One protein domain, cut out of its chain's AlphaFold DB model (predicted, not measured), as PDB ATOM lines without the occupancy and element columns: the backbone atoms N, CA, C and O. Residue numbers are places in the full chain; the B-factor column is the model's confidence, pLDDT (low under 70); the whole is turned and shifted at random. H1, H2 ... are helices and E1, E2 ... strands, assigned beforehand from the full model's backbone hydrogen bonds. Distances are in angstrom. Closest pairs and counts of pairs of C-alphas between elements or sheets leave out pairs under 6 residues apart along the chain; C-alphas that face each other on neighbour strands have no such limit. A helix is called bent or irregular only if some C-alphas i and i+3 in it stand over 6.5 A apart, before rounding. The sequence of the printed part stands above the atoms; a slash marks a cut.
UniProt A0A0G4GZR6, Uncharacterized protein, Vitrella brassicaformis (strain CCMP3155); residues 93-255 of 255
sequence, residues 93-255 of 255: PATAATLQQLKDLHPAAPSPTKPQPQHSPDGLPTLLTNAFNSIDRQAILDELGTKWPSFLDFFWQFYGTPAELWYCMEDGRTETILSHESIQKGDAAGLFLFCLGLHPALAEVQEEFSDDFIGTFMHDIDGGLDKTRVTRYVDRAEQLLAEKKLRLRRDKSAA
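AT A GLANCE: This is residues 93 to 255 of the 255 residues of an uncharacterized protein of Vitrella brassicaformis (strain CCMP3155) (UniProt A0A0G4GZR6). Two strand hairpins stand at opposite ends of a long body: E1 and E2 with H1 packed on them at one end, E3 and E4 with the arm H5b beside E3 at the other. Between them lie the short H2 and the arm H5a, with the helical hairpin of H3 and H4 reaching out to one side from H5a; the bent helix H5 leads from this middle toward the second strand hairpin, and H7 packs on its arm H5b near Ala 201, apart from E3 and E4. The printed part has 163 residues with seven named helices and four named strands, in the order H1 H2 H3 H4 E1 E2 H5 E3 E4 H6 H7; both two-stranded sheets are antiparallel and the class is mixed, helices and strands. The whole is compact, with a radius of gyration of the C-alphas of 17.5 A and spans of 58 by 40 by 26 A.

HOW THE PARTS SIT: E1, residues 163 to 168, and E2, residues 174 to 179, form an antiparallel hairpin at 151 degrees, with N 165 and O 177 2.8 A apart, within hydrogen-bond range. The closest C-alphas of H1, residues 96 to 104, and E2 are those of Lys 103 and Ile 177, 6.2 A apart. H3, residues 137 to 147, and H4, residues 149 to 159, are a helical hairpin: they touch at Gly 145 and Leu 152, whose C-alphas are closest at 5.5 A, and run opposite ways at a shallow tilt of 18 degrees. H5, residues 190 to 208, was assigned as one helix by its hydrogen bonds but is bent, with C-alphas 197 and 200 7.1 A apart; its arms, H5a and H5b, stand at a steep tilt of 46 degrees. H5a, residues 190 to 197, touches H3 about perpendicular at 76 degrees, with the closest C-alphas those of Ile 140 and Gly 197, 4.3 A. H2, residues 131 to 134, is close to H5a but not clearly touching, with the closest C-alphas, Phe 132 and Phe 194, 7.0 A apart. H5b, residues 200 to 208, touches H7, residues 237 to 241, with the closest C-alphas, Ala 201 and Leu 240, 4.8 A apart. The closest C-alphas of H5b and E3, residues 213 to 217, are those of Gln 206 and Ile 214, 6.4 A. E3 and E4, residues 220 to 224, form an antiparallel hairpin at 161 degrees, with N 217 and O 220 2.8 A apart. H6, residues 230 to 233, and H7 meet only through their link. Every O i to N i+4 pair is within hydrogen-bond range in H1, H3, H5a, H5b and H7; H4 has 3 of 7, beside 5 of 8 O i to N i+3 pairs, and H2 and H6 are too short for an i+4 pair.

IN THESE COORDINATES: H1 begins at C-alpha 96 (118.805, 128.231, 191.364) and is 12.2 A long; H2 is 5.2 A. H3 is 15.4 A and H4 15.0 A; H4 is irregular, but only just, with C-alphas 150 and 153 6.9 A apart. E1 is 16.4 A and E2 15.9 A. H5a is 10.6 A and H5b 12.7 A, E3 13.5 A and E4 13.9 A, H6 5.1 A. H7 is 6.4 A and ends at C-alpha 241 (147.427, 141.834, 198.718).

THE WHOLE: The two C-alphas farthest apart, those of Asp 171 and Asp 211, are 59.1 A from each other. The printed part has no cut, and its one long link, H1 to H2, has 26 residues. Residues 242 to 255 have no named element, and Ala 255 is the chain's last residue. The mean pLDDT of the printed part is 74.3; 41 residues are under 70, among them 114 to 131, 219 to 226 and 249 to 255.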
ATOM      1  N   PRO A  93     115.352 137.122 192.966       74.88
ATOM      2  CA  PRO A  93     114.374 136.046 193.115       74.88
ATOM      3  C   PRO A  93     115.068 134.776 193.616       74.88
ATOM      4  O   PRO A  93     116.239 134.546 193.299       74.88
ATOM      5  N   ALA A  94     114.378 133.961 194.412       79.75
ATOM      6  CA  ALA A  94     115.004 132.899 195.207       79.75
ATOM      7  C   ALA A  94     115.237 131.604 194.395       79.75
ATOM      8  O   ALA A  94     114.768 130.510 194.716       79.75
ATOM      9  N   THR A  95     115.943 131.773 193.276       82.75
ATOM     10  CA  THR A  95     116.099 130.808 192.184       82.75
ATOM     11  C   THR A  95     117.447 130.095 192.220       82.75
ATOM     12  O   THR A  95     118.425 130.600 192.768       82.75
ATOM     13  N   ALA A  96     117.544 128.956 191.526       82.69
ATOM     14  CA  ALA A  96     118.805 128.231 191.364       82.69
ATOM     15  C   ALA A  96     119.901 129.068 190.665       82.69
ATOM     16  O   ALA A  96     121.076 128.932 190.992       82.69
ATOM     17  N   ALA A  97     119.527 129.972 189.750       84.44
ATOM     18  CA  ALA A  97     120.471 130.879 189.095       84.44
ATOM     19  C   ALA A  97     121.055 131.906 190.079       84.44
ATOM     20  O   ALA A  97     122.260 132.147 190.082       84.44
ATOM     21  N   THR A  98     120.223 132.471 190.959       83.19
ATOM     22  CA  THR A  98     120.676 133.392 192.011       83.19
ATOM     23  C   THR A  98     121.463 132.663 193.105       83.19
ATOM     24  O   THR A  98     122.477 133.182 193.562       83.19
ATOM     25  N   LEU A  99     121.083 131.431 193.464       83.31
ATOM     26  CA  LEU A  99     121.882 130.567 194.338       83.31
ATOM     27  C   LEU A  99     123.277 130.297 193.755       83.31
ATOM     28  O   LEU A  99     124.258 130.353 194.495       83.31
ATOM     29  N   GLN A 100     123.389 130.036 192.447       83.94
ATOM     30  CA  GLN A 100     124.690 129.844 191.806       83.94
ATOM     31  C   GLN A 100     125.519 131.133 191.824       83.94
ATOM     32  O   GLN A 100     126.644 131.103 192.305       83.94
ATOM     33  N   GLN A 101     124.935 132.279 191.453       83.81
ATOM     34  CA  GLN A 101     125.602 133.588 191.549       83.81
ATOM     35  C   GLN A 101     126.103 133.904 192.970       83.81
ATOM     36  O   GLN A 101     127.133 134.553 193.130       83.81
ATOM     37  N   LEU A 102     125.396 133.452 194.011       82.56
ATOM     38  CA  LEU A 102     125.853 133.575 195.396       82.56
ATOM     39  C   LEU A 102     126.987 132.592 195.728       82.56
ATOM     40  O   LEU A 102     127.929 132.987 196.410       82.56
ATOM     41  N   LYS A 103     126.945 131.349 195.232       81.81
ATOM     42  CA  LYS A 103     128.055 130.384 195.362       81.81
ATOM     43  C   LYS A 103     129.323 130.901 194.667       81.81
ATOM     44  O   LYS A 103     130.394 130.850 195.259       81.81
ATOM     45  N   ASP A 104     129.193 131.510 193.489       83.25
ATOM     46  CA  ASP A 104     130.305 132.088 192.719       83.25
ATOM     47  C   ASP A 104     130.993 133.278 193.436       83.25
ATOM     48  O   ASP A 104     132.149 133.594 193.157       83.25
ATOM     49  N   LEU A 105     130.316 133.925 194.398       80.12
ATOM     50  CA  LEU A 105     130.869 134.995 195.247       80.12
ATOM     51  C   LEU A 105     131.612 134.493 196.501       80.12
ATOM     52  O   LEU A 105     132.155 135.325 197.242       80.12
ATOM     53  N   HIS A 106     131.611 133.181 196.756       74.44
ATOM     54  CA  HIS A 106     132.217 132.529 197.919       74.44
ATOM     55  C   HIS A 106     133.132 131.374 197.463       74.44
ATOM     56  O   HIS A 106     132.685 130.226 197.401       74.44
ATOM     57  N   PRO A 107     134.409 131.653 197.130       70.06
ATOM     58  CA  PRO A 107     135.339 130.625 196.668       70.06
ATOM     59  C   PRO A 107     135.558 129.526 197.719       70.06
ATOM     60  O   PRO A 107     135.568 129.768 198.930       70.06
ATOM     61  N   ALA A 108     135.763 128.301 197.234       68.88
ATOM     62  CA  ALA A 108     136.198 127.184 198.062       68.88
ATOM     63  C   ALA A 108     137.695 127.316 198.375       68.88
ATOM     64  O   ALA A 108     138.503 127.568 197.481       68.88
ATOM     65  N   ALA A 109     138.055 127.106 199.638       64.94
ATOM     66  CA  ALA A 109     139.422 127.182 200.139       64.94
ATOM     67  C   ALA A 109     139.621 126.140 201.249       64.94
ATOM     68  O   ALA A 109     138.636 125.733 201.873       64.94
ATOM     69  N   PRO A 110     140.859 125.692 201.529       66.75
ATOM     70  CA  PRO A 110     141.122 124.894 202.722       66.75
ATOM     71  C   PRO A 110     140.735 125.671 203.988       66.75
ATOM     72  O   PRO A 110     140.871 126.894 204.044       66.75
ATOM     73  N   SER A 111     140.270 124.960 205.018       65.62
ATOM     74  CA  SER A 111     140.109 125.544 206.354       65.62
ATOM     75  C   SER A 111     141.458 126.078 206.858       65.62
ATOM     76  O   SER A 111     142.468 125.396 206.654       65.62
ATOM     77  N   PRO A 112     141.497 127.239 207.535       60.72
ATOM     78  CA  PRO A 112     142.734 127.749 208.117       60.72
ATOM     79  C   PRO A 112     143.299 126.783 209.168       60.72
ATOM     80  O   PRO A 112     142.566 126.066 209.855       60.72
ATOM     81  N   THR A 113     144.621 126.771 209.298       73.00
ATOM     82  CA  THR A 113     145.389 126.016 210.293       73.00
ATOM     83  C   THR A 113     145.810 126.931 211.446       73.00
ATOM     84  O   THR A 113     145.770 128.158 211.345       73.00
ATOM     85  N   LYS A 114     146.195 126.366 212.601       53.91
ATOM     86  CA  LYS A 114     146.792 127.208 213.652       53.91
ATOM     87  C   LYS A 114     148.182 127.693 213.182       53.91
ATOM     88  O   LYS A 114     148.914 126.865 212.639       53.91
ATOM     89  N   PRO A 115     148.533 128.985 213.363       44.81
ATOM     90  CA  PRO A 115     149.664 129.619 212.673       44.81
ATOM     91  C   PRO A 115     151.024 128.914 212.808       44.81
ATOM     92  O   PRO A 115     151.425 128.519 213.906       44.81
ATOM     93  N   GLN A 116     151.771 128.851 211.699       37.47
ATOM     94  CA  GLN A 116     153.223 128.617 211.643       37.47
ATOM     95  C   GLN A 116     153.842 129.488 210.522       37.47
ATOM     96  O   GLN A 116     153.194 129.673 209.495       37.47
ATOM     97  N   PRO A 117     155.061 130.043 210.687       29.80
ATOM     98  CA  PRO A 117     155.537 131.166 209.862       29.80
ATOM     99  C   PRO A 117     156.244 130.763 208.546       29.80
ATOM    100  O   PRO A 117     157.324 130.175 208.602       29.80
ATOM    101  N   GLN A 118     155.687 131.146 207.381       27.55
ATOM    102  CA  GLN A 118     156.307 131.117 206.029       27.55
ATOM    103  C   GLN A 118     155.759 132.271 205.128       27.55
ATOM    104  O   GLN A 118     154.826 132.954 205.542       27.55
ATOM    105  N   HIS A 119     156.338 132.526 203.937       27.53
ATOM    106  CA  HIS A 119     156.138 133.748 203.105       27.53
ATOM    107  C   HIS A 119     155.874 133.490 201.588       27.53
ATOM    108  O   HIS A 119     156.303 132.455 201.080       27.53
ATOM    109  N   SER A 120     155.329 134.512 200.879       29.41
ATOM    110  CA  SER A 120     155.431 134.808 199.412       29.41
ATOM    111  C   SER A 120     154.596 133.997 198.381       29.41
ATOM    112  O   SER A 120     154.334 132.822 198.640       29.41
ATOM    113  N   PRO A 121     154.307 134.504 197.139       40.66
ATOM    114  CA  PRO A 121     154.122 135.903 196.632       40.66
ATOM    115  C   PRO A 121     153.011 136.116 195.519       40.66
ATOM    116  O   PRO A 121     152.350 135.162 195.119       40.66
ATOM    117  N   ASP A 122     152.912 137.346 194.949       26.92
ATOM    118  CA  ASP A 122     152.344 137.793 193.620       26.92
ATOM    119  C   ASP A 122     150.795 137.886 193.425       26.92
ATOM    120  O   ASP A 122     150.083 137.027 193.930       26.92
ATOM    121  N   GLY A 123     150.129 138.829 192.693       26.59
ATOM    122  CA  GLY A 123     150.446 139.981 191.778       26.59
ATOM    123  C   GLY A 123     149.461 141.200 191.962       26.59
ATOM    124  O   GLY A 123     148.914 141.234 193.030       26.59
ATOM    125  N   LEU A 124     149.233 142.207 191.061       33.12
ATOM    126  CA  LEU A 124     149.331 143.703 191.347       33.12
ATOM    127  C   LEU A 124     148.084 144.736 191.234       33.12
ATOM    128  O   LEU A 124     147.302 144.585 190.287       33.12
ATOM    129  N   PRO A 125     147.972 145.867 192.051       35.41
ATOM    130  CA  PRO A 125     146.851 146.504 192.882       35.41
ATOM    131  C   PRO A 125     145.761 147.475 192.325       35.41
ATOM    132  O   PRO A 125     145.972 148.157 191.330       35.41
ATOM    133  N   THR A 126     144.601 147.590 193.030       42.09
ATOM    134  CA  THR A 126     143.404 148.425 192.674       42.09
ATOM    135  C   THR A 126     142.350 148.590 193.818       42.09
ATOM    136  O   THR A 126     142.544 148.074 194.917       42.09
ATOM    137  N   LEU A 127     141.161 149.161 193.513       52.34
ATOM    138  CA  LEU A 127     139.895 148.934 194.252       52.34
ATOM    139  C   LEU A 127     139.554 147.433 194.390       52.34
ATOM    140  O   LEU A 127     139.151 146.781 193.420       52.34
ATOM    141  N   LEU A 128     139.618 146.909 195.614       62.78
ATOM    142  CA  LEU A 128     139.557 145.474 195.907       62.78
ATOM    143  C   LEU A 128     138.241 144.786 195.455       62.78
ATOM    144  O   LEU A 128     137.150 145.041 195.981       62.78
ATOM    145  N   THR A 129     138.338 143.850 194.505       63.94
ATOM    146  CA  THR A 129     137.225 143.006 194.035       63.94
ATOM    147  C   THR A 129     136.745 142.093 195.148       63.94
ATOM    148  O   THR A 129     137.492 141.262 195.653       63.94
ATOM    149  N   ASN A 130     135.456 142.200 195.483       68.25
ATOM    150  CA  ASN A 130     134.781 141.315 196.437       68.25
ATOM    151  C   ASN A 130     135.447 141.276 197.835       68.25
ATOM    152  O   ASN A 130     135.173 140.366 198.604       68.25
ATOM    153  N   ALA A 131     136.269 142.273 198.187       69.94
ATOM    154  CA  ALA A 131     137.273 142.247 199.262       69.94
ATOM    155  C   ALA A 131     136.892 141.468 200.537       69.94
ATOM    156  O   ALA A 131     137.539 140.490 200.895       69.94
ATOM    157  N   PHE A 132     135.797 141.853 201.201       71.69
ATOM    158  CA  PHE A 132     135.330 141.204 202.435       71.69
ATOM    159  C   PHE A 132     134.995 139.713 202.274       71.69
ATOM    160  O   PHE A 132     135.086 138.978 203.249       71.69
ATOM    161  N   ASN A 133     134.612 139.268 201.074       75.12
ATOM    162  CA  ASN A 133     134.331 137.871 200.737       75.12
ATOM    163  C   ASN A 133     135.591 137.058 200.374       75.12
ATOM    164  O   ASN A 133     135.522 135.834 200.408       75.12
ATOM    165  N   SER A 134     136.700 137.720 200.022       78.62
ATOM    166  CA  SER A 134     137.898 137.094 199.433       78.62
ATOM    167  C   SER A 134     139.195 137.355 200.204       78.62
ATOM    168  O   SER A 134     140.231 136.832 199.817       78.62
ATOM    169  N   ILE A 135     139.167 138.139 201.289       83.62
ATOM    170  CA  ILE A 135     140.314 138.231 202.197       83.62
ATOM    171  C   ILE A 135     140.587 136.868 202.835       83.62
ATOM    172  O   ILE A 135     139.670 136.184 203.312       83.62
ATOM    173  N   ASP A 136     141.858 136.488 202.841       84.56
ATOM    174  CA  ASP A 136     142.297 135.238 203.425       84.56
ATOM    175  C   ASP A 136     142.176 135.231 204.957       84.56
ATOM    176  O   ASP A 136     142.560 136.178 205.647       84.56
ATOM    177  N   ARG A 137     141.656 134.127 205.503       86.12
ATOM    178  CA  ARG A 137     141.490 133.968 206.952       86.12
ATOM    179  C   ARG A 137     142.772 133.580 207.671       86.12
ATOM    180  O   ARG A 137     142.877 133.907 208.851       86.12
ATOM    181  N   GLN A 138     143.716 132.914 207.005       83.81
ATOM    182  CA  GLN A 138     144.992 132.567 207.623       83.81
ATOM    183  C   GLN A 138     145.767 133.848 207.934       83.81
ATOM    184  O   GLN A 138     146.053 134.097 209.099       83.81
ATOM    185  N   ALA A 139     145.922 134.742 206.953       85.25
ATOM    186  CA  ALA A 139     146.559 136.050 207.133       85.25
ATOM    187  C   ALA A 139     145.977 136.870 208.310       85.25
ATOM    188  O   ALA A 139     146.721 137.481 209.076       85.25
ATOM    189  N   ILE A 140     144.651 136.857 208.499       88.62
ATOM    190  CA  ILE A 140     143.987 137.526 209.634       88.62
ATOM    191  C   ILE A 140     144.342 136.852 210.971       88.62
ATOM    192  O   ILE A 140     144.574 137.535 211.971       88.62
ATOM    193  N   LEU A 141     144.351 135.516 211.015       87.25
ATOM    194  CA  LEU A 141     144.634 134.732 212.220       87.25
ATOM    195  C   LEU A 141     146.128 134.742 212.589       87.25
ATOM    196  O   LEU A 141     146.448 134.743 213.775       87.25
ATOM    197  N   ASP A 142     147.024 134.826 211.608       86.69
ATOM    198  CA  ASP A 142     148.470 134.973 211.799       86.69
ATOM    199  C   ASP A 142     148.805 136.356 212.381       86.69
ATOM    200  O   ASP A 142     149.551 136.464 213.357       86.69
ATOM    201  N   GLU A 143     148.189 137.419 211.857       88.94
ATOM    202  CA  GLU A 143     148.340 138.783 212.376       88.94
ATOM    203  C   GLU A 143     147.729 138.947 213.777       88.94
ATOM    204  O   GLU A 143     148.334 139.583 214.646       88.94
ATOM    205  N   LEU A 144     146.576 138.317 214.048       85.12
ATOM    206  CA  LEU A 144     146.036 138.195 215.409       85.12
ATOM    207  C   LEU A 144     147.006 137.451 216.331       85.12
ATOM    208  O   LEU A 144     147.308 137.944 217.414       85.12
ATOM    209  N   GLY A 145     147.503 136.287 215.907       82.56
ATOM    210  CA  GLY A 145     148.444 135.471 216.672       82.56
ATOM    211  C   GLY A 145     149.762 136.189 216.965       82.56
ATOM    212  O   GLY A 145     150.334 135.989 218.031       82.56
ATOM    213  N   THR A 146     150.200 137.068 216.061       84.00
ATOM    214  CA  THR A 146     151.435 137.850 216.187       84.00
ATOM    215  C   THR A 146     151.259 139.078 217.083       84.00
ATOM    216  O   THR A 146     152.078 139.304 217.973       84.00
ATOM    217  N   LYS A 147     150.205 139.886 216.883       84.81
ATOM    218  CA  LYS A 147     150.019 141.149 217.631       84.81
ATOM    219  C   LYS A 147     149.290 140.968 218.964       84.81
ATOM    220  O   LYS A 147     149.611 141.655 219.932       84.81
ATOM    221  N   TRP A 148     148.319 140.056 219.023       84.81
ATOM    222  CA  TRP A 148     147.463 139.819 220.191       84.81
ATOM    223  C   TRP A 148     147.172 138.317 220.392       84.81
ATOM    224  O   TRP A 148     146.020 137.896 220.248       84.81
ATOM    225  N   PRO A 149     148.175 137.493 220.776       81.19
ATOM    226  CA  PRO A 149     148.011 136.043 220.946       81.19
ATOM    227  C   PRO A 149     146.803 135.641 221.810       81.19
ATOM    228  O   PRO A 149     146.121 134.659 221.526       81.19
ATOM    229  N   SER A 150     146.491 136.434 222.840       79.25
ATOM    230  CA  SER A 150     145.354 136.237 223.751       79.25
ATOM    231  C   SER A 150     143.972 136.365 223.094       79.25
ATOM    232  O   SER A 150     142.988 135.894 223.662       79.25
ATOM    233  N   PHE A 151     143.871 136.976 221.909       79.25
ATOM    234  CA  PHE A 151     142.632 137.064 221.130       79.25
ATOM    235  C   PHE A 151     142.488 135.932 220.100       79.25
ATOM    236  O   PHE A 151     141.389 135.732 219.576       79.25
ATOM    237  N   LEU A 152     143.551 135.167 219.814       78.69
ATOM    238  CA  LEU A 152     143.535 134.139 218.769       78.69
ATOM    239  C   LEU A 152     142.476 133.062 219.042       78.69
ATOM    240  O   LEU A 152     141.626 132.817 218.191       78.69
ATOM    241  N   ASP A 153     142.452 132.485 220.247       74.81
ATOM    242  CA  ASP A 153     141.466 131.459 220.624       74.81
ATOM    243  C   ASP A 153     140.023 131.989 220.727       74.81
ATOM    244  O   ASP A 153     139.083 131.194 220.766       74.81
ATOM    245  N   PHE A 154     139.808 133.311 220.731       81.75
ATOM    246  CA  PHE A 154     138.469 133.882 220.561       81.75
ATOM    247  C   PHE A 154     138.047 133.864 219.096       81.75
ATOM    248  O   PHE A 154     137.038 133.252 218.750       81.75
ATOM    249  N   PHE A 155     138.826 134.500 218.219       82.44
ATOM    250  CA  PHE A 155     138.478 134.602 216.803       82.44
ATOM    251  C   PHE A 155     138.522 133.246 216.085       82.44
ATOM    252  O   PHE A 155     137.718 133.012 215.182       82.44
ATOM    253  N   TRP A 156     139.346 132.306 216.557       81.44
ATOM    254  CA  TRP A 156     139.355 130.916 216.097       81.44
ATOM    255  C   TRP A 156     137.971 130.243 216.177       81.44
ATOM    256  O   TRP A 156     137.624 129.471 215.288       81.44
ATOM    257  N   GLN A 157     137.136 130.585 217.169       80.12
ATOM    258  CA  GLN A 157     135.782 130.020 217.327       80.12
ATOM    259  C   GLN A 157     134.797 130.440 216.219       80.12
ATOM    260  O   GLN A 157     133.762 129.799 216.061       80.12
ATOM    261  N   PHE A 158     135.101 131.499 215.460       81.88
ATOM    262  CA  PHE A 158     134.235 132.035 214.397       81.88
ATOM    263  C   PHE A 158     134.863 131.933 213.003       81.88
ATOM    264  O   PHE A 158     134.144 131.834 212.012       81.88
ATOM    265  N   TYR A 159     136.197 131.972 212.926       84.75
ATOM    266  CA  TYR A 159     136.949 132.032 211.671       84.75
ATOM    267  C   TYR A 159     137.778 130.772 211.388       84.75
ATOM    268  O   TYR A 159     138.093 130.527 210.224       84.75
ATOM    269  N   GLY A 160     138.068 129.950 212.409       78.06
ATOM    270  CA  GLY A 160     138.844 128.705 212.300       78.06
ATOM    271  C   GLY A 160     138.151 127.572 211.528       78.06
ATOM    272  O   GLY A 160     138.789 126.588 211.168       78.06
ATOM    273  N   THR A 161     136.854 127.705 211.242       76.50
ATOM    274  CA  THR A 161     136.075 126.781 210.403       76.50
ATOM    275  C   THR A 161     135.277 127.543 209.343       76.50
ATOM    276  O   THR A 161     134.915 128.703 209.573       76.50
ATOM    277  N   PRO A 162     134.933 126.923 208.197       78.44
ATOM    278  CA  PRO A 162     134.005 127.510 207.233       78.44
ATOM    279  C   PRO A 162     132.676 127.893 207.895       78.44
ATOM    280  O   PRO A 162     132.184 127.188 208.773       78.44
ATOM    281  N   ALA A 163     132.105 129.022 207.479       80.88
ATOM    282  CA  ALA A 163     130.839 129.524 208.002       80.88
ATOM    283  C   ALA A 163     129.692 129.149 207.056       80.88
ATOM    284  O   ALA A 163     129.779 129.397 205.851       80.88
ATOM    285  N   GLU A 164     128.609 128.592 207.598       82.50
ATOM    286  CA  GLU A 164     127.394 128.325 206.828       82.50
ATOM    287  C   GLU A 164     126.616 129.617 206.552       82.50
ATOM    288  O   GLU A 164     126.294 130.387 207.460       82.50
ATOM    289  N   LEU A 165     126.284 129.836 205.282       81.56
ATOM    290  CA  LEU A 165     125.364 130.867 204.823       81.56
ATOM    291  C   LEU A 165     124.130 130.171 204.245       81.56
ATOM    292  O   LEU A 165     124.213 129.498 203.218       81.56
ATOM    293  N   TRP A 166     122.991 130.318 204.916       82.50
ATOM    294  CA  TRP A 166     121.732 129.693 204.511       82.50
ATOM    295  C   TRP A 166     120.955 130.578 203.532       82.50
ATOM    296  O   TRP A 166     120.775 131.776 203.768       82.50
ATOM    297  N   TYR A 167     120.459 129.976 202.454       80.19
ATOM    298  CA  TYR A 167     119.662 130.623 201.418       80.19
ATOM    299  C   TYR A 167     118.328 129.891 201.258       80.19
ATOM    300  O   TYR A 167     118.311 128.700 200.961       80.19
ATOM    301  N   CYS A 168     117.212 130.587 201.469       82.56
ATOM    302  CA  CYS A 168     115.879 130.014 201.283       82.56
ATOM    303  C   CYS A 168     115.412 130.232 199.837       82.56
ATOM    304  O   CYS A 168     115.473 131.356 199.339       82.56
ATOM    305  N   MET A 169     114.978 129.153 199.189       82.69
ATOM    306  CA  MET A 169     114.510 129.069 197.804       82.69
ATOM    307  C   MET A 169     113.014 129.423 197.684       82.69
ATOM    308  O   MET A 169     112.276 129.365 198.666       82.69
ATOM    309  N   GLU A 170     112.521 129.723 196.474       77.44
ATOM    310  CA  GLU A 170     111.082 130.001 196.235       77.44
ATOM    311  C   GLU A 170     110.160 128.805 196.543       77.44
ATOM    312  O   GLU A 170     108.975 128.996 196.805       77.44
ATOM    313  N   ASP A 171     110.700 127.581 196.562       79.44
ATOM    314  CA  ASP A 171     110.001 126.353 196.966       79.44
ATOM    315  C   ASP A 171     110.048 126.080 198.487       79.44
ATOM    316  O   ASP A 171     109.557 125.050 198.952       79.44
ATOM    317  N   GLY A 172     110.630 126.994 199.271       76.25
ATOM    318  CA  GLY A 172     110.762 126.893 200.726       76.25
ATOM    319  C   GLY A 172     111.912 126.007 201.216       76.25
ATOM    320  O   GLY A 172     112.091 125.876 202.429       76.25
ATOM    321  N   ARG A 173     112.712 125.399 200.326       81.69
ATOM    322  CA  ARG A 173     113.915 124.655 200.732       81.69
ATOM    323  C   ARG A 173     115.035 125.612 201.137       81.69
ATOM    324  O   ARG A 173     115.230 126.655 200.516       81.69
ATOM    325  N   THR A 174     115.820 125.216 202.135       85.31
ATOM    326  CA  THR A 174     117.039 125.930 202.534       85.31
ATOM    327  C   THR A 174     118.264 125.234 201.951       85.31
ATOM    328  O   THR A 174     118.463 124.039 202.152       85.31
ATOM    329  N   GLU A 175     119.091 126.000 201.249       83.81
ATOM    330  CA  GLU A 175     120.350 125.588 200.632       83.81
ATOM    331  C   GLU A 175     121.522 126.240 201.385       83.81
ATOM    332  O   GLU A 175     121.448 127.413 201.756       83.81
ATOM    333  N   THR A 176     122.618 125.506 201.599       82.50
ATOM    334  CA  THR A 176     123.801 126.018 202.317       82.50
ATOM    335  C   THR A 176     124.922 126.394 201.349       82.50
ATOM    336  O   THR A 176     125.271 125.636 200.443       82.50
ATOM    337  N   ILE A 177     125.525 127.562 201.571       81.38
ATOM    338  CA  ILE A 177     126.764 128.021 200.935       81.38
ATOM    339  C   ILE A 177     127.844 128.082 202.023       81.38
ATOM    340  O   ILE A 177     127.635 128.694 203.068       81.38
ATOM    341  N   LEU A 178     128.996 127.449 201.797       77.81
ATOM    342  CA  LEU A 178     130.095 127.417 202.766       77.81
ATOM    343  C   LEU A 178     131.109 128.527 202.481       77.81
ATOM    344  O   LEU A 178     131.914 128.421 201.553       77.81
ATOM    345  N   SER A 179     131.123 129.570 203.312       79.38
ATOM    346  CA  SER A 179     132.177 130.582 203.256       79.38
ATOM    347  C   SER A 179     133.414 130.080 203.996       79.38
ATOM    348  O   SER A 179     133.497 130.180 205.223       79.38
ATOM    349  N   HIS A 180     134.365 129.539 203.238       72.00
ATOM    350  CA  HIS A 180     135.671 129.087 203.728       72.00
ATOM    351  C   HIS A 180     136.585 130.285 204.010       72.00
ATOM    352  O   HIS A 180     137.132 130.419 205.100       72.00
ATOM    353  N   GLU A 181     136.654 131.202 203.049       70.81
ATOM    354  CA  GLU A 181     137.276 132.519 203.188       70.81
ATOM    355  C   GLU A 181     136.267 133.517 203.781       70.81
ATOM    356  O   GLU A 181     135.179 133.132 204.236       70.81
ATOM    357  N   SER A 182     136.595 134.807 203.726       70.19
ATOM    358  CA  SER A 182     135.747 135.941 204.109       70.19
ATOM    359  C   SER A 182     135.660 136.320 205.578       70.19
ATOM    360  O   SER A 182     135.893 135.542 206.508       70.19
ATOM    361  N   ILE A 183     135.181 137.551 205.727       74.31
ATOM    362  CA  ILE A 183     134.597 138.144 206.911       74.31
ATOM    363  C   ILE A 183     133.110 138.404 206.634       74.31
ATOM    364  O   ILE A 183     132.748 139.055 205.651       74.31
ATOM    365  N   GLN A 184     132.229 137.956 207.534       70.12
ATOM    366  CA  GLN A 184     130.787 138.167 207.392       70.12
ATOM    367  C   GLN A 184     130.434 139.668 207.393       70.12
ATOM    368  O   GLN A 184     130.656 140.384 208.372       70.12
ATOM    369  N   LYS A 185     129.837 140.150 206.295       63.69
ATOM    370  CA  LYS A 185     129.369 141.540 206.164       63.69
ATOM    371  C   LYS A 185     128.310 141.840 207.231       63.69
ATOM    372  O   LYS A 185     127.305 141.141 207.330       63.69
ATOM    373  N   GLY A 186     128.537 142.890 208.020       65.44
ATOM    374  CA  GLY A 186     127.711 143.222 209.187       65.44
ATOM    375  C   GLY A 186     128.181 142.593 210.505       65.44
ATOM    376  O   GLY A 186     127.529 142.800 211.532       65.44
ATOM    377  N   ASP A 187     129.305 141.868 210.522       77.12
ATOM    378  CA  ASP A 187     129.992 141.573 211.776       77.12
ATOM    379  C   ASP A 187     130.607 142.839 212.415       77.12
ATOM    380  O   ASP A 187     130.952 143.802 211.734       77.12
ATOM    381  N   ALA A 188     130.714 142.835 213.748       79.69
ATOM    382  CA  ALA A 188     131.176 143.969 214.544       79.69
ATOM    383  C   ALA A 188     132.708 144.032 214.680       79.69
ATOM    384  O   ALA A 188     133.258 145.128 214.757       79.69
ATOM    385  N   ALA A 189     133.394 142.885 214.694       83.25
ATOM    386  CA  ALA A 189     134.851 142.815 214.602       83.25
ATOM    387  C   ALA A 189     135.321 142.811 213.139       83.25
ATOM    388  O   ALA A 189     136.453 143.189 212.856       83.25
ATOM    389  N   GLY A 190     134.449 142.426 212.205       83.81
ATOM    390  CA  GLY A 190     134.787 142.197 210.807       83.81
ATOM    391  C   GLY A 190     135.551 143.324 210.108       83.81
ATOM    392  O   GLY A 190     136.513 143.047 209.405       83.81
ATOM    393  N   LEU A 191     135.204 144.596 210.322       84.25
ATOM    394  CA  LEU A 191     135.988 145.684 209.721       84.25
ATOM    395  C   LEU A 191     137.412 145.773 210.301       84.25
ATOM    396  O   LEU A 191     138.368 145.975 209.559       84.25
ATOM    397  N   PHE A 192     137.564 145.584 211.613       87.88
ATOM    398  CA  PHE A 192     138.873 145.553 212.267       87.88
ATOM    399  C   PHE A 192     139.716 144.373 211.765       87.88
ATOM    400  O   PHE A 192     140.871 144.566 211.400       87.88
ATOM    401  N   LEU A 193     139.123 143.179 211.670       88.25
ATOM    402  CA  LEU A 193     139.785 141.982 211.143       88.25
ATOM    403  C   LEU A 193     140.202 142.151 209.675       88.25
ATOM    404  O   LEU A 193     141.283 141.711 209.294       88.25
ATOM    405  N   PHE A 194     139.384 142.838 208.871       87.38
ATOM    406  CA  PHE A 194     139.701 143.150 207.479       87.38
ATOM    407  C   PHE A 194     140.942 144.043 207.382       87.38
ATOM    408  O   PHE A 194     141.907 143.696 206.707       87.38
ATOM    409  N   CYS A 195     140.944 145.165 208.108       88.25
ATOM    410  CA  CYS A 195     142.088 146.072 208.146       88.25
ATOM    411  C   CYS A 195     143.341 145.411 208.743       88.25
ATOM    412  O   CYS A 195     144.442 145.737 208.317       88.25
ATOM    413  N   LEU A 196     143.190 144.472 209.683       89.75
ATOM    414  CA  LEU A 196     144.305 143.741 210.287       89.75
ATOM    415  C   LEU A 196     145.005 142.807 209.288       89.75
ATOM    416  O   LEU A 196     146.218 142.895 209.154       89.75
ATOM    417  N   GLY A 197     144.263 141.974 208.549       87.50
ATOM    418  CA  GLY A 197     144.852 141.111 207.511       87.50
ATOM    419  C   GLY A 197     145.412 141.889 206.308       87.50
ATOM    420  O   GLY A 197     146.334 141.427 205.644       87.50
ATOM    421  N   LEU A 198     144.875 143.087 206.050       87.00
ATOM    422  CA  LEU A 198     145.333 144.013 205.010       87.00
ATOM    423  C   LEU A 198     146.612 144.788 205.402       87.00
ATOM    424  O   LEU A 198     147.425 145.108 204.537       87.00
ATOM    425  N   HIS A 199     146.802 145.096 206.688       88.38
ATOM    426  CA  HIS A 199     147.842 146.017 207.166       88.38
ATOM    427  C   HIS A 199     149.283 145.670 206.731       88.38
ATOM    428  O   HIS A 199     149.980 146.597 206.318       88.38
ATOM    429  N   PRO A 200     149.773 144.410 206.792       88.56
ATOM    430  CA  PRO A 200     151.158 144.094 206.414       88.56
ATOM    431  C   PRO A 200     151.489 144.501 204.978       88.56
ATOM    432  O   PRO A 200     152.501 145.154 204.741       88.56
ATOM    433  N   ALA A 201     150.575 144.203 204.050       86.44
ATOM    434  CA  ALA A 201     150.727 144.542 202.643       86.44
ATOM    435  C   ALA A 201     150.825 146.057 202.422       86.44
ATOM    436  O   ALA A 201     151.600 146.508 201.589       86.44
ATOM    437  N   LEU A 202     150.075 146.859 203.183       86.00
ATOM    438  CA  LEU A 202     150.149 148.319 203.093       86.00
ATOM    439  C   LEU A 202     151.449 148.878 203.692       86.00
ATOM    440  O   LEU A 202     152.011 149.826 203.148       86.00
ATOM    441  N   ALA A 203     151.927 148.288 204.791       88.25
ATOM    442  CA  ALA A 203     153.140 148.726 205.476       88.25
ATOM    443  C   ALA A 203     154.395 148.525 204.609       88.25
ATOM    444  O   ALA A 203     155.164 149.466 204.437       88.25
ATOM    445  N   GLU A 204     154.555 147.349 203.998       89.06
ATOM    446  CA  GLU A 204     155.663 147.060 203.070       89.06
ATOM    447  C   GLU A 204     155.685 148.002 201.852       89.06
ATOM    448  O   GLU A 204     156.753 148.414 201.399       89.06
ATOM    449  N   VAL A 205     154.518 148.382 201.319       86.00
ATOM    450  CA  VAL A 205     154.453 149.330 200.191       86.00
ATOM    451  C   VAL A 205     154.814 150.741 200.650       86.00
ATOM    452  O   VAL A 205     155.522 151.443 199.937       86.00
ATOM    453  N   GLN A 206     154.377 151.162 201.840       87.19
ATOM    454  CA  GLN A 206     154.747 152.473 202.377       87.19
ATOM    455  C   GLN A 206     156.235 152.557 202.763       87.19
ATOM    456  O   GLN A 206     156.796 153.652 202.735       87.19
ATOM    457  N   GLU A 207     156.889 151.433 203.064       89.56
ATOM    458  CA  GLU A 207     158.346 151.361 203.236       89.56
ATOM    459  C   GLU A 207     159.082 151.532 201.894       89.56
ATOM    460  O   GLU A 207     159.972 152.379 201.783       89.56
ATOM    461  N   GLU A 208     158.671 150.805 200.844       88.12
ATOM    462  CA  GLU A 208     159.292 150.898 199.510       88.12
ATOM    463  C   GLU A 208     159.058 152.257 198.822       88.12
ATOM    464  O   GLU A 208     159.934 152.751 198.109       88.12
ATOM    465  N   PHE A 209     157.901 152.880 199.057       84.69
ATOM    466  CA  PHE A 209     157.511 154.187 198.516       84.69
ATOM    467  C   PHE A 209     157.515 155.264 199.612       84.69
ATOM    468  O   PHE A 209     156.578 156.043 199.742       84.69
ATOM    469  N   SER A 210     158.571 155.304 200.425       85.50
ATOM    470  CA  SER A 210     158.662 156.147 201.629       85.50
ATOM    471  C   SER A 210     158.744 157.665 201.384       85.50
ATOM    472  O   SER A 210     158.514 158.428 202.322       85.50
ATOM    473  N   ASP A 211     159.008 158.119 200.150       83.81
ATOM    474  CA  ASP A 211     158.847 159.534 199.757       83.81
ATOM    475  C   ASP A 211     157.377 159.907 199.453       83.81
ATOM    476  O   ASP A 211     157.011 161.083 199.495       83.81
ATOM    477  N   ASP A 212     156.558 158.923 199.068       80.38
ATOM    478  CA  ASP A 212     155.196 159.095 198.560       80.38
ATOM    479  C   ASP A 212     154.167 158.819 199.679       80.38
ATOM    480  O   ASP A 212     154.389 157.996 200.571       80.38
ATOM    481  N   PHE A 213     153.004 159.479 199.651       76.75
ATOM    482  CA  PHE A 213     151.958 159.252 200.662       76.75
ATOM    483  C   PHE A 213     150.972 158.169 200.219       76.75
ATOM    484  O   PHE A 213     150.337 158.325 199.178       76.75
ATOM    485  N   ILE A 214     150.760 157.133 201.036       73.94
ATOM    486  CA  ILE A 214     149.759 156.085 200.787       73.94
ATOM    487  C   ILE A 214     148.695 156.121 201.888       73.94
ATOM    488  O   ILE A 214     148.967 155.866 203.062       73.94
ATOM    489  N   GLY A 215     147.460 156.445 201.507       68.44
ATOM    490  CA  GLY A 215     146.319 156.558 202.413       68.44
ATOM    491  C   GLY A 215     145.280 155.479 202.136       68.44
ATOM    492  O   GLY A 215     144.908 155.248 200.990       68.44
ATOM    493  N   THR A 216     144.760 154.824 203.173       72.31
ATOM    494  CA  THR A 216     143.737 153.777 202.995       72.31
ATOM    495  C   THR A 216     142.530 153.980 203.890       72.31
ATOM    496  O   THR A 216     142.672 154.228 205.090       72.31
ATOM    497  N   PHE A 217     141.340 153.775 203.332       71.69
ATOM    498  CA  PHE A 217     140.088 153.744 204.071       71.69
ATOM    499  C   PHE A 217     139.364 152.418 203.820       71.69
ATOM    500  O   PHE A 217     138.694 152.216 202.810       71.69
ATOM    501  N   MET A 218     139.483 151.496 204.776       78.88
ATOM    502  CA  MET A 218     138.943 150.137 204.672       78.88
ATOM    503  C   MET A 218     139.507 149.388 203.449       78.88
ATOM    504  O   MET A 218     140.646 148.943 203.497       78.88
ATOM    505  N   HIS A 219     138.715 149.240 202.383       69.50
ATOM    506  CA  HIS A 219     139.070 148.571 201.129       69.50
ATOM    507  C   HIS A 219     139.456 149.530 199.993       69.50
ATOM    508  O   HIS A 219     139.824 149.075 198.910       69.50
ATOM    509  N   ASP A 220     139.330 150.838 200.229       67.50
ATOM    510  CA  ASP A 220     139.710 151.880 199.284       67.50
ATOM    511  C   ASP A 220     141.149 152.311 199.597       67.50
ATOM    512  O   ASP A 220     141.487 152.608 200.747       67.50
ATOM    513  N   ILE A 221     141.999 152.299 198.573       67.75
ATOM    514  CA  ILE A 221     143.430 152.611 198.646       67.75
ATOM    515  C   ILE A 221     143.673 153.804 197.717       67.75
ATOM    516  O   ILE A 221     143.261 153.769 196.558       67.75
ATOM    517  N   ASP A 222     144.306 154.847 198.244       65.62
ATOM    518  CA  ASP A 222     144.550 156.141 197.601       65.62
ATOM    519  C   ASP A 222     146.020 156.555 197.826       65.62
ATOM    520  O   ASP A 222     146.688 156.048 198.735       65.62
ATOM    521  N   GLY A 223     146.561 157.450 197.001       65.56
ATOM    522  CA  GLY A 223     147.994 157.744 197.008       65.56
ATOM    523  C   GLY A 223     148.388 159.097 196.423       65.56
ATOM    524  O   GLY A 223     148.156 159.386 195.250       65.56
ATOM    525  N   GLY A 224     149.086 159.897 197.229       64.12
ATOM    526  CA  GLY A 224     149.840 161.067 196.782       64.12
ATOM    527  C   GLY A 224     151.178 160.633 196.187       64.12
ATOM    528  O   GLY A 224     152.209 160.790 196.836       64.12
ATOM    529  N   LEU A 225     151.124 160.052 194.985       65.25
ATOM    530  CA  LEU A 225     152.247 159.428 194.277       65.25
ATOM    531  C   LEU A 225     152.814 160.327 193.168       65.25
ATOM    532  O   LEU A 225     152.060 160.977 192.434       65.25
ATOM    533  N   ASP A 226     154.130 160.283 192.955       69.94
ATOM    534  CA  ASP A 226     154.729 160.811 191.726       69.94
ATOM    535  C   ASP A 226     154.213 160.049 190.490       69.94
ATOM    536  O   ASP A 226     154.206 158.816 190.435       69.94
ATOM    537  N   LYS A 227     153.809 160.784 189.445       70.56
ATOM    538  CA  LYS A 227     153.179 160.213 188.240       70.56
ATOM    539  C   LYS A 227     154.070 159.242 187.461       70.56
ATOM    540  O   LYS A 227     153.542 158.391 186.753       70.56
ATOM    541  N   THR A 228     155.393 159.341 187.586       75.38
ATOM    542  CA  THR A 228     156.343 158.382 186.996       75.38
ATOM    543  C   THR A 228     156.452 157.095 187.817       75.38
ATOM    544  O   THR A 228     156.768 156.041 187.267       75.38
ATOM    545  N   ARG A 229     156.140 157.158 189.120       75.06
ATOM    546  CA  ARG A 229     156.143 156.025 190.055       75.06
ATOM    547  C   ARG A 229     154.815 155.268 190.093       75.06
ATOM    548  O   ARG A 229     154.838 154.099 190.466       75.06
ATOM    549  N   VAL A 230     153.695 155.875 189.673       73.69
ATOM    550  CA  VAL A 230     152.347 155.261 189.723       73.69
ATOM    551  C   VAL A 230     152.331 153.836 189.171       73.69
ATOM    552  O   VAL A 230     151.872 152.950 189.878       73.69
ATOM    553  N   THR A 231     152.886 153.563 187.983       79.62
ATOM    554  CA  THR A 231     152.904 152.188 187.445       79.62
ATOM    555  C   THR A 231     153.705 151.224 188.319       79.62
ATOM    556  O   THR A 231     153.275 150.098 188.481       79.62
ATOM    557  N   ARG A 232     154.813 151.650 188.947       81.62
ATOM    558  CA  ARG A 232     155.593 150.793 189.862       81.62
ATOM    559  C   ARG A 232     154.883 150.586 191.202       81.62
ATOM    560  O   ARG A 232     154.956 149.498 191.748       81.62
ATOM    561  N   TYR A 233     154.162 151.576 191.725       80.88
ATOM    562  CA  TYR A 233     153.273 151.374 192.879       80.88
ATOM    563  C   TYR A 233     152.142 150.390 192.522       80.88
ATOM    564  O   TYR A 233     151.889 149.414 193.236       80.88
ATOM    565  N   VAL A 234     151.560 150.580 191.332       76.62
ATOM    566  CA  VAL A 234     150.619 149.674 190.653       76.62
ATOM    567  C   VAL A 234     151.303 148.400 190.109       76.62
ATOM    568  O   VAL A 234     150.648 147.557 189.508       76.62
ATOM    569  N   ASP A 235     152.580 148.189 190.441       78.94
ATOM    570  CA  ASP A 235     153.328 146.947 190.262       78.94
ATOM    571  C   ASP A 235     154.173 146.577 191.518       78.94
ATOM    572  O   ASP A 235     155.108 145.781 191.432       78.94
ATOM    573  N   ARG A 236     153.768 147.045 192.721       81.12
ATOM    574  CA  ARG A 236     154.136 146.430 194.019       81.12
ATOM    575  C   ARG A 236     152.944 145.991 194.880       81.12
ATOM    576  O   ARG A 236     152.992 144.901 195.440       81.12
ATOM    577  N   ALA A 237     151.862 146.769 195.008       78.12
ATOM    578  CA  ALA A 237     150.994 146.570 196.185       78.12
ATOM    579  C   ALA A 237     150.171 145.261 196.237       78.12
ATOM    580  O   ALA A 237     150.202 144.604 197.273       78.12
ATOM    581  N   GLU A 238     149.480 144.793 195.179       79.12
ATOM    582  CA  GLU A 238     148.765 143.495 195.277       79.12
ATOM    583  C   GLU A 238     149.733 142.316 195.275       79.12
ATOM    584  O   GLU A 238     149.340 141.256 195.732       79.12
ATOM    585  N   GLN A 239     151.017 142.480 194.925       78.94
ATOM    586  CA  GLN A 239     151.998 141.405 195.120       78.94
ATOM    587  C   GLN A 239     151.946 140.908 196.570       78.94
ATOM    588  O   GLN A 239     152.178 139.738 196.841       78.94
ATOM    589  N   LEU A 240     151.556 141.817 197.467       82.31
ATOM    590  CA  LEU A 240     151.323 141.615 198.880       82.31
ATOM    591  C   LEU A 240     149.832 141.492 199.251       82.31
ATOM    592  O   LEU A 240     149.529 140.886 200.268       82.31
ATOM    593  N   LEU A 241     148.876 142.016 198.470       81.50
ATOM    594  CA  LEU A 241     147.427 141.834 198.718       81.50
ATOM    595  C   LEU A 241     146.917 140.455 198.244       81.50
ATOM    596  O   LEU A 241     146.050 139.871 198.890       81.50
ATOM    597  N   ALA A 242     147.472 139.900 197.169       80.44
ATOM    598  CA  ALA A 242     147.153 138.598 196.587       80.44
ATOM    599  C   ALA A 242     147.710 137.446 197.429       80.44
ATOM    600  O   ALA A 242     147.047 136.417 197.552       80.44
ATOM    601  N   GLU A 243     148.825 137.663 198.139       80.31
ATOM    602  CA  GLU A 243     149.215 136.820 199.280       80.31
ATOM    603  C   GLU A 243     148.095 136.730 200.332       80.31
ATOM    604  O   GLU A 243     147.939 135.702 200.985       80.31
ATOM    605  N   LYS A 244     147.293 137.793 200.500       80.88
ATOM    606  CA  LYS A 244     146.096 137.823 201.368       80.88
ATOM    607  C   LYS A 244     144.800 137.564 200.572       80.88
ATOM    608  O   LYS A 244     143.707 137.843 201.066       80.88
ATOM    609  N   LYS A 245     144.930 137.049 199.338       82.06
ATOM    610  CA  LYS A 245     143.890 136.717 198.335       82.06
ATOM    611  C   LYS A 245     142.983 137.873 197.881       82.06
ATOM    612  O   LYS A 245     141.991 137.666 197.175       82.06
ATOM    613  N   LEU A 246     143.342 139.104 198.226       80.19
ATOM    614  CA  LEU A 246     142.586 140.313 197.923       80.19
ATOM    615  C   LEU A 246     142.767 140.755 196.465       80.19
ATOM    616  O   LEU A 246     143.592 141.609 196.163       80.19
ATOM    617  N   ARG A 247     141.923 140.202 195.586       74.19
ATOM    618  CA  ARG A 247     141.847 140.541 194.155       74.19
ATOM    619  C   ARG A 247     141.218 141.905 193.864       74.19
ATOM    620  O   ARG A 247     140.784 142.630 194.752       74.19
ATOM    621  N   LEU A 248     141.132 142.238 192.574       71.62
ATOM    622  CA  LEU A 248     141.225 143.606 192.071       71.62
ATOM    623  C   LEU A 248     140.335 143.955 190.867       71.62
ATOM    624  O   LEU A 248     139.915 143.068 190.122       71.62
ATOM    625  N   ARG A 249     140.110 145.257 190.649       68.38
ATOM    626  CA  ARG A 249     139.431 145.884 189.503       68.38
ATOM    627  C   ARG A 249     140.327 146.845 188.725       68.38
ATOM    628  O   ARG A 249     140.290 148.061 188.927       68.38
ATOM    629  N   ARG A 250     141.125 146.305 187.794       60.75
ATOM    630  CA  ARG A 250     141.995 147.122 186.919       60.75
ATOM    631  C   ARG A 250     141.173 148.038 185.997       60.75
ATOM    632  O   ARG A 250     141.659 149.088 185.600       60.75
ATOM    633  N   ASP A 251     139.896 147.714 185.774       57.91
ATOM    634  CA  ASP A 251     138.892 148.555 185.104       57.91
ATOM    635  C   ASP A 251     138.582 149.883 185.823       57.91
ATOM    636  O   ASP A 251     137.921 150.741 185.240       57.91
ATOM    637  N   LYS A 252     139.029 150.066 187.077       51.75
ATOM    638  CA  LYS A 252     138.757 151.268 187.893       51.75
ATOM    639  C   LYS A 252     139.990 151.901 188.530       51.75
ATOM    640  O   LYS A 252     139.845 152.720 189.435       51.75
ATOM    641  N   SER A 253     141.188 151.530 188.092       50.84
ATOM    642  CA  SER A 253     142.441 151.991 188.705       50.84
ATOM    643  C   SER A 253     143.447 152.458 187.657       50.84
ATOM    644  O   SER A 253     144.570 151.973 187.594       50.84
ATOM    645  N   ALA A 254     143.002 153.412 186.833       52.38
ATOM    646  CA  ALA A 254     143.843 154.255 185.987       52.38
ATOM    647  C   ALA A 254     143.070 155.519 185.547       52.38
ATOM    648  O   ALA A 254     142.344 155.469 184.552       52.38
ATOM    649  N   ALA A 255     143.214 156.624 186.292       40.12
ATOM    650  CA  ALA A 255     142.913 158.004 185.868       40.12
ATOM    651  C   ALA A 255     143.516 159.017 186.860       40.12
ATOM    652  O   ALA A 255     142.955 159.129 187.970       40.12
TER     653      ALA A 255